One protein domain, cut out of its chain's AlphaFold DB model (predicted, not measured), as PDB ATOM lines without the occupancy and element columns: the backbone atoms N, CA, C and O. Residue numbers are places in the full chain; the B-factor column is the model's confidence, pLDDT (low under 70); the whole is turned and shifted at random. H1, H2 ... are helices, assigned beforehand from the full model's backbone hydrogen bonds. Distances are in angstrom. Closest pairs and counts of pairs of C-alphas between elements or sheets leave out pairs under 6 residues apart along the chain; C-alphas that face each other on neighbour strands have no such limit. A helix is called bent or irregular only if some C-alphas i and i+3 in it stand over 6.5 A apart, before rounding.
ATOM      1  N   PHE A  70     217.526 242.173 169.396       92.25
ATOM      2  CA  PHE A  70     216.557 241.398 170.164       92.25
ATOM      3  C   PHE A  70     217.258 240.318 170.967       92.25
ATOM      4  O   PHE A  70     217.859 239.415 170.391       92.25
ATOM      5  N   LEU A  71     217.153 240.389 172.290       92.38
ATOM      6  CA  LEU A  71     217.782 239.433 173.194       92.38
ATOM      7  C   LEU A  71     216.741 238.466 173.747       92.38
ATOM      8  O   LEU A  71     215.658 238.866 174.170       92.38
ATOM      9  N   GLY A  72     217.084 237.180 173.712       90.88
ATOM     10  CA  GLY A  72     216.290 236.103 174.296       90.88
ATOM     11  C   GLY A  72     216.922 235.573 175.576       90.88
ATOM     12  O   GLY A  72     218.010 235.992 175.980       90.88
ATOM     13  N   LEU A  73     216.262 234.595 176.194       89.94
ATOM     14  CA  LEU A  73     216.780 233.906 177.377       89.94
ATOM     15  C   LEU A  73     218.179 233.321 177.122       89.94
ATOM     16  O   LEU A  73     219.065 233.410 177.970       89.94
ATOM     17  N   GLU A  74     218.384 232.749 175.939       91.31
ATOM     18  CA  GLU A  74     219.638 232.146 175.510       91.31
ATOM     19  C   GLU A  74     220.802 233.144 175.463       91.31
ATOM     20  O   GLU A  74     221.913 232.792 175.868       91.31
ATOM     21  N   ASP A  75     220.555 234.391 175.054       92.25
ATOM     22  CA  ASP A  75     221.591 235.427 175.019       92.25
ATOM     23  C   ASP A  75     221.949 235.884 176.424       92.25
ATOM     24  O   ASP A  75     223.128 235.984 176.747       92.25
ATOM     25  N   PHE A  76     220.955 236.090 177.292       90.12
ATOM     26  CA  PHE A  76     221.216 236.469 178.681       90.12
ATOM     27  C   PHE A  76     221.995 235.383 179.431       90.12
ATOM     28  O   PHE A  76     222.900 235.703 180.208       90.12
ATOM     29  N   ILE A  77     221.688 234.102 179.184       91.25
ATOM     30  CA  ILE A  77     222.447 232.967 179.731       91.25
ATOM     31  C   ILE A  77     223.879 232.975 179.192       91.25
ATOM     32  O   ILE A  77     224.824 232.843 179.975       91.25
ATOM     33  N   LYS A  78     224.057 233.147 177.876       91.88
ATOM     34  CA  LYS A  78     225.381 233.233 177.251       91.88
ATOM     35  C   LYS A  78     226.200 234.369 177.865       91.88
ATOM     36  O   LYS A  78     227.323 234.127 178.303       91.88
ATOM     37  N   ASP A  79     225.619 235.557 177.989       89.44
ATOM     38  CA  ASP A  79     226.255 236.737 178.573       89.44
ATOM     39  C   ASP A  79     226.675 236.509 180.027       89.44
ATOM     40  O   ASP A  79     227.802 236.832 180.407       89.44
ATOM     41  N   HIS A  80     225.810 235.902 180.841       88.19
ATOM     42  CA  HIS A  80     226.117 235.590 182.238       88.19
ATOM     43  C   HIS A  80     227.267 234.587 182.385       88.19
ATOM     44  O   HIS A  80     228.082 234.707 183.309       88.19
ATOM     45  N   ILE A  81     227.347 233.609 181.479       89.12
ATOM     46  CA  ILE A  81     228.430 232.624 181.440       89.12
ATOM     47  C   ILE A  81     229.727 233.278 180.951       89.12
ATOM     48  O   ILE A  81     230.782 233.067 181.553       89.12
ATOM     49  N   GLU A  82     229.673 234.067 179.876       89.19
ATOM     50  CA  GLU A  82     230.837 234.709 179.258       89.19
ATOM     51  C   GLU A  82     231.458 235.784 180.146       89.19
ATOM     52  O   GLU A  82     232.678 235.775 180.343       89.19
ATOM     53  N   LYS A  83     230.628 236.651 180.733       86.69
ATOM     54  CA  LYS A  83     231.054 237.730 181.638       86.69
ATOM     55  C   LYS A  83     231.345 237.238 183.059       86.69
ATOM     56  O   LYS A  83     231.791 238.020 183.892       86.69
ATOM     57  N   ASP A  84     231.132 235.950 183.330       83.44
ATOM     58  CA  ASP A  84     231.335 235.313 184.632       83.44
ATOM     59  C   ASP A  84     230.644 236.065 185.781       83.44
ATOM     60  O   ASP A  84     231.258 236.341 186.812       83.44
ATOM     61  N   ALA A  85     229.353 236.381 185.623       73.12
ATOM     62  CA  ALA A  85     228.603 237.242 186.550       73.12
ATOM     63  C   ALA A  85     228.677 236.793 188.031       73.12
ATOM     64  O   ALA A  85     228.634 237.610 188.946       73.12
ATOM     65  N   ALA A  86     228.854 235.488 188.279       75.06
ATOM     66  CA  ALA A  86     228.954 234.880 189.612       75.06
ATOM     67  C   ALA A  86     230.400 234.553 190.070       75.06
ATOM     68  O   ALA A  86     230.606 233.927 191.127       75.06
ATOM     69  N   GLY A  87     231.411 234.920 189.274       82.62
ATOM     70  CA  GLY A  87     232.815 234.590 189.523       82.62
ATOM     71  C   GLY A  87     233.089 233.081 189.537       82.62
ATOM     72  O   GLY A  87     234.000 232.626 190.235       82.62
ATOM     73  N   LEU A  88     232.255 232.284 188.862       85.50
ATOM     74  CA  LEU A  88     232.361 230.829 188.830       85.50
ATOM     75  C   LEU A  88     233.639 230.403 188.121       85.50
ATOM     76  O   LEU A  88     234.351 229.560 188.658       85.50
ATOM     77  N   ARG A  89     233.998 231.011 186.987       85.12
ATOM     78  CA  ARG A  89     235.254 230.687 186.285       85.12
ATOM     79  C   ARG A  89     236.458 230.983 187.169       85.12
ATOM     80  O   ARG A  89     237.358 230.152 187.273       85.12
ATOM     81  N   LYS A  90     236.443 232.114 187.882       85.69
ATOM     82  CA  LYS A  90     237.495 232.452 188.854       85.69
ATOM     83  C   LYS A  90     237.591 231.418 189.983       85.69
ATOM     84  O   LYS A  90     238.685 230.947 190.293       85.69
ATOM     85  N   LYS A  91     236.458 231.022 190.573       86.69
ATOM     86  CA  LYS A  91     236.398 229.992 191.629       86.69
ATOM     87  C   LYS A  91     236.832 228.614 191.115       86.69
ATOM     88  O   LYS A  91     237.525 227.890 191.825       86.69
ATOM     89  N   ALA A  92     236.455 228.258 189.889       87.44
ATOM     90  CA  ALA A  92     236.895 227.039 189.219       87.44
ATOM     91  C   ALA A  92     238.409 227.038 189.031       87.44
ATOM     92  O   ALA A  92     239.060 226.094 189.461       87.44
ATOM     93  N   ALA A  93     238.981 228.106 188.472       87.56
ATOM     94  CA  ALA A  93     240.421 228.217 188.254       87.56
ATOM     95  C   ALA A  93     241.213 228.022 189.559       87.56
ATOM     96  O   ALA A  93     242.172 227.251 189.591       87.56
ATOM     97  N   GLN A  94     240.757 228.632 190.656       88.06
ATOM     98  CA  GLN A  94     241.351 228.436 191.981       88.06
ATOM     99  C   GLN A  94     241.255 226.976 192.456       88.06
ATOM    100  O   GLN A  94     242.240 226.415 192.936       88.06
ATOM    101  N   LYS A  95     240.098 226.322 192.286       87.12
ATOM    102  CA  LYS A  95     239.910 224.912 192.666       87.12
ATOM    103  C   LYS A  95     240.745 223.947 191.822       87.12
ATOM    104  O   LYS A  95     241.275 222.986 192.376       87.12
ATOM    105  N   ILE A  96     240.903 224.211 190.522       90.06
ATOM    106  CA  ILE A  96     241.777 223.436 189.623       90.06
ATOM    107  C   ILE A  96     243.221 223.511 190.115       90.06
ATOM    108  O   ILE A  96     243.870 222.478 190.255       90.06
ATOM    109  N   GLN A  97     243.704 224.716 190.430       89.25
ATOM    110  CA  GLN A  97     245.065 224.918 190.932       89.25
ATOM    111  C   GLN A  97     245.308 224.186 192.259       89.25
ATOM    112  O   GLN A  97     246.361 223.578 192.437       89.25
ATOM    113  N   GLN A  98     244.329 224.208 193.168       89.44
ATOM    114  CA  GLN A  98     244.438 223.564 194.480       89.44
ATOM    115  C   GLN A  98     244.368 222.034 194.408       89.44
ATOM    116  O   GLN A  98     245.174 221.354 195.036       89.44
ATOM    117  N   ARG A  99     243.391 221.479 193.678       85.69
ATOM    118  CA  ARG A  99     243.103 220.033 193.689       85.69
ATOM    119  C   ARG A  99     243.808 219.246 192.588       85.69
ATOM    120  O   ARG A  99     243.905 218.030 192.705       85.69
ATOM    121  N   LYS A 100     244.263 219.913 191.519       84.06
ATOM    122  CA  LYS A 100     244.897 219.305 190.331       84.06
ATOM    123  C   LYS A 100     244.090 218.156 189.694       84.06
ATOM    124  O   LYS A 100     244.645 217.332 188.978       84.06
ATOM    125  N   ASN A 101     242.780 218.101 189.939       86.75
ATOM    126  CA  ASN A 101     241.849 217.127 189.372       86.75
ATOM    127  C   ASN A 101     240.507 217.797 189.029       86.75
ATOM    128  O   ASN A 101     240.247 218.935 189.433       86.75
ATOM    129  N   LEU A 102     239.658 217.095 188.271       85.00
ATOM    130  CA  LEU A 102     238.348 217.588 187.818       85.00
ATOM    131  C   LEU A 102     237.158 216.937 188.539       85.00
ATOM    132  O   LEU A 102     236.017 217.245 188.227       85.00
ATOM    133  N   THR A 103     237.390 216.091 189.547       86.25
ATOM    134  CA  THR A 103     236.332 215.348 190.262       86.25
ATOM    135  C   THR A 103     235.302 216.254 190.947       86.25
ATOM    136  O   THR A 103     234.172 215.849 191.191       86.25
ATOM    137  N   TRP A 104     235.677 217.493 191.272       83.75
ATOM    138  CA  TRP A 104     234.792 218.474 191.906       83.75
ATOM    139  C   TRP A 104     233.888 219.217 190.906       83.75
ATOM    140  O   TRP A 104     232.966 219.913 191.340       83.75
ATOM    141  N   LEU A 105     234.160 219.121 189.600       86.81
ATOM    142  CA  LEU A 105     233.365 219.762 188.559       86.81
ATOM    143  C   LEU A 105     232.135 218.894 188.278       86.81
ATOM    144  O   LEU A 105     232.196 217.920 187.533       86.81
ATOM    145  N   THR A 106     231.015 219.237 188.908       87.12
ATOM    146  CA  THR A 106     229.732 218.567 188.682       87.12
ATOM    147  C   THR A 106     228.987 219.188 187.502       87.12
ATOM    148  O   THR A 106     229.235 220.334 187.122       87.12
ATOM    149  N   SER A 107     228.019 218.459 186.941       85.00
ATOM    150  CA  SER A 107     227.123 218.977 185.894       85.00
ATOM    151  C   SER A 107     226.359 220.236 186.333       85.00
ATOM    152  O   SER A 107     226.081 221.108 185.516       85.00
ATOM    153  N   SER A 108     226.095 220.383 187.634       88.38
ATOM    154  CA  SER A 108     225.397 221.535 188.222       88.38
ATOM    155  C   SER A 108     226.276 222.774 188.434       88.38
ATOM    156  O   SER A 108     225.837 223.747 189.048       88.38
ATOM    157  N   PHE A 109     227.527 222.772 187.965       86.88
ATOM    158  CA  PHE A 109     228.458 223.874 188.205       86.88
ATOM    159  C   PHE A 109     227.946 225.226 187.677       86.88
ATOM    160  O   PHE A 109     228.086 226.241 188.355       86.88
ATOM    161  N   PHE A 110     227.298 225.232 186.508       87.81
ATOM    162  CA  PHE A 110     226.735 226.435 185.884       87.81
ATOM    163  C   PHE A 110     225.302 226.760 186.327       87.81
ATOM    164  O   PHE A 110     224.770 227.813 185.974       87.81
ATOM    165  N   THR A 111     224.672 225.909 187.144       89.44
ATOM    166  CA  THR A 111     223.301 226.125 187.628       89.44
ATOM    167  C   THR A 111     223.090 227.497 188.283       89.44
ATOM    168  O   THR A 111     222.050 228.091 188.013       89.44
ATOM    169  N   PRO A 112     224.019 228.058 189.087       88.38
ATOM    170  CA  PRO A 112     223.820 229.385 189.673       88.38
ATOM    171  C   PRO A 112     223.726 230.514 188.636       88.38
ATOM    172  O   PRO A 112     222.909 231.409 188.814       88.38
ATOM    173  N   GLN A 113     224.508 230.458 187.550       87.44
ATOM    174  CA  GLN A 113     224.461 231.451 186.462       87.44
ATOM    175  C   GLN A 113     223.171 231.348 185.645       87.44
ATOM    176  O   GLN A 113     222.607 232.356 185.247       87.44
ATOM    177  N   ILE A 114     222.672 230.133 185.416       89.31
ATOM    178  CA  ILE A 114     221.394 229.947 184.715       89.31
ATOM    179  C   ILE A 114     220.238 230.422 185.606       89.31
ATOM    180  O   ILE A 114     219.359 231.154 185.159       89.31
ATOM    181  N   LYS A 115     220.260 230.055 186.894       89.06
ATOM    182  CA  LYS A 115     219.241 230.482 187.862       89.06
ATOM    183  C   LYS A 115     219.207 231.997 188.046       89.06
ATOM    184  O   LYS A 115     218.118 232.524 188.231       89.06
ATOM    185  N   SER A 116     220.343 232.694 187.988       87.19
ATOM    186  CA  SER A 116     220.345 234.157 188.117       87.19
ATOM    187  C   SER A 116     219.595 234.830 186.970       87.19
ATOM    188  O   SER A 116     218.857 235.771 187.220       87.19
ATOM    189  N   VAL A 117     219.695 234.304 185.747       88.50
ATOM    190  CA  VAL A 117     218.933 234.828 184.604       88.50
ATOM    191  C   VAL A 117     217.447 234.505 184.731       88.50
ATOM    192  O   VAL A 117     216.608 235.365 184.496       88.50
ATOM    193  N   VAL A 118     217.105 233.275 185.117       88.06
ATOM    194  CA  VAL A 118     215.701 232.837 185.174       88.06
ATOM    195  C   VAL A 118     214.952 233.427 186.372       88.06
ATOM    196  O   VAL A 118     213.761 233.675 186.267       88.06
ATOM    197  N   ILE A 119     215.606 233.637 187.515       86.75
ATOM    198  CA  ILE A 119     214.945 234.075 188.759       86.75
ATOM    199  C   ILE A 119     215.274 235.534 189.092       86.75
ATOM    200  O   ILE A 119     214.430 236.244 189.620       86.75
ATOM    201  N   GLY A 120     216.506 235.972 188.830       79.06
ATOM    202  CA  GLY A 120     216.999 237.290 189.242       79.06
ATOM    203  C   GLY A 120     216.772 238.407 188.225       79.06
ATOM    204  O   GLY A 120     216.900 239.571 188.588       79.06
ATOM    205  N   ASN A 121     216.437 238.080 186.975       83.56
ATOM    206  CA  ASN A 121     216.216 239.082 185.938       83.56
ATOM    207  C   ASN A 121     214.825 239.720 186.080       83.56
ATOM    208  O   ASN A 121     213.819 239.017 186.131       83.56
ATOM    209  N   SER A 122     214.771 241.053 186.038       81.50
ATOM    210  CA  SER A 122     213.532 241.853 185.985       81.50
ATOM    211  C   SER A 122     212.580 241.506 184.826       81.50
ATOM    212  O   SER A 122     211.391 241.816 184.882       81.50
TER     213      SER A 122
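AT A GLANCE: This is residues 70 to 122 of the 229 residues of the protein "RNA_pol_Rpb2_3 domain-containing protein" of Candidatus Dependentiae bacterium (UniProt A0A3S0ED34). A narrow, elongated fold of three helices: H1 and H2 follow one another along the length, then the chain folds back through residues 100 to 106 and H3 crosses H1, while H2 reaches away from that crossing. The printed part has 53 residues, with H1, H2 and H3 in that order and no named strand, all helix. It is loose, with a radius of gyration of the C-alphas of 12.7 A, a rod spanning 41 by 17 by 15 A.

HOW THE PARTS SIT: H1, residues 73 to 82, touches H3, residues 107 to 120, closest at the C-alphas of Ile 77 and Ile 114, 5.9 A, opposite ways at a steep tilt of 58 degrees. H2, residues 88 to 99, is apart from H1. H2 and H3 are close but not clearly touching, the closest C-alphas being those of Leu 88 and Phe 110, 7.7 A; they run opposite ways at a shallow tilt of 23 degrees. In H1 and H2 every O i to N i+4 pair is within hydrogen-bond range; in H3, 6 of 10.

IN THESE COORDINATES: H1 begins at C-alpha 73 (216.780, 233.906, 177.377) and is 14.2 A long. H2 is 16.0 A. H3, 21.2 A, ends at C-alpha 120 (216.999, 237.290, 189.242) and is irregular: C-alphas 107 and 110 are 7.5 A apart.

THE WHOLE: The C-alphas farthest apart, of Phe 70 and Arg 99, are 41.4 A apart. The printed part has no cut; the link H1 to H2 is tight, H2 to H3 short. Mean pLDDT of the printed part is 87.0; no printed residue is under 70.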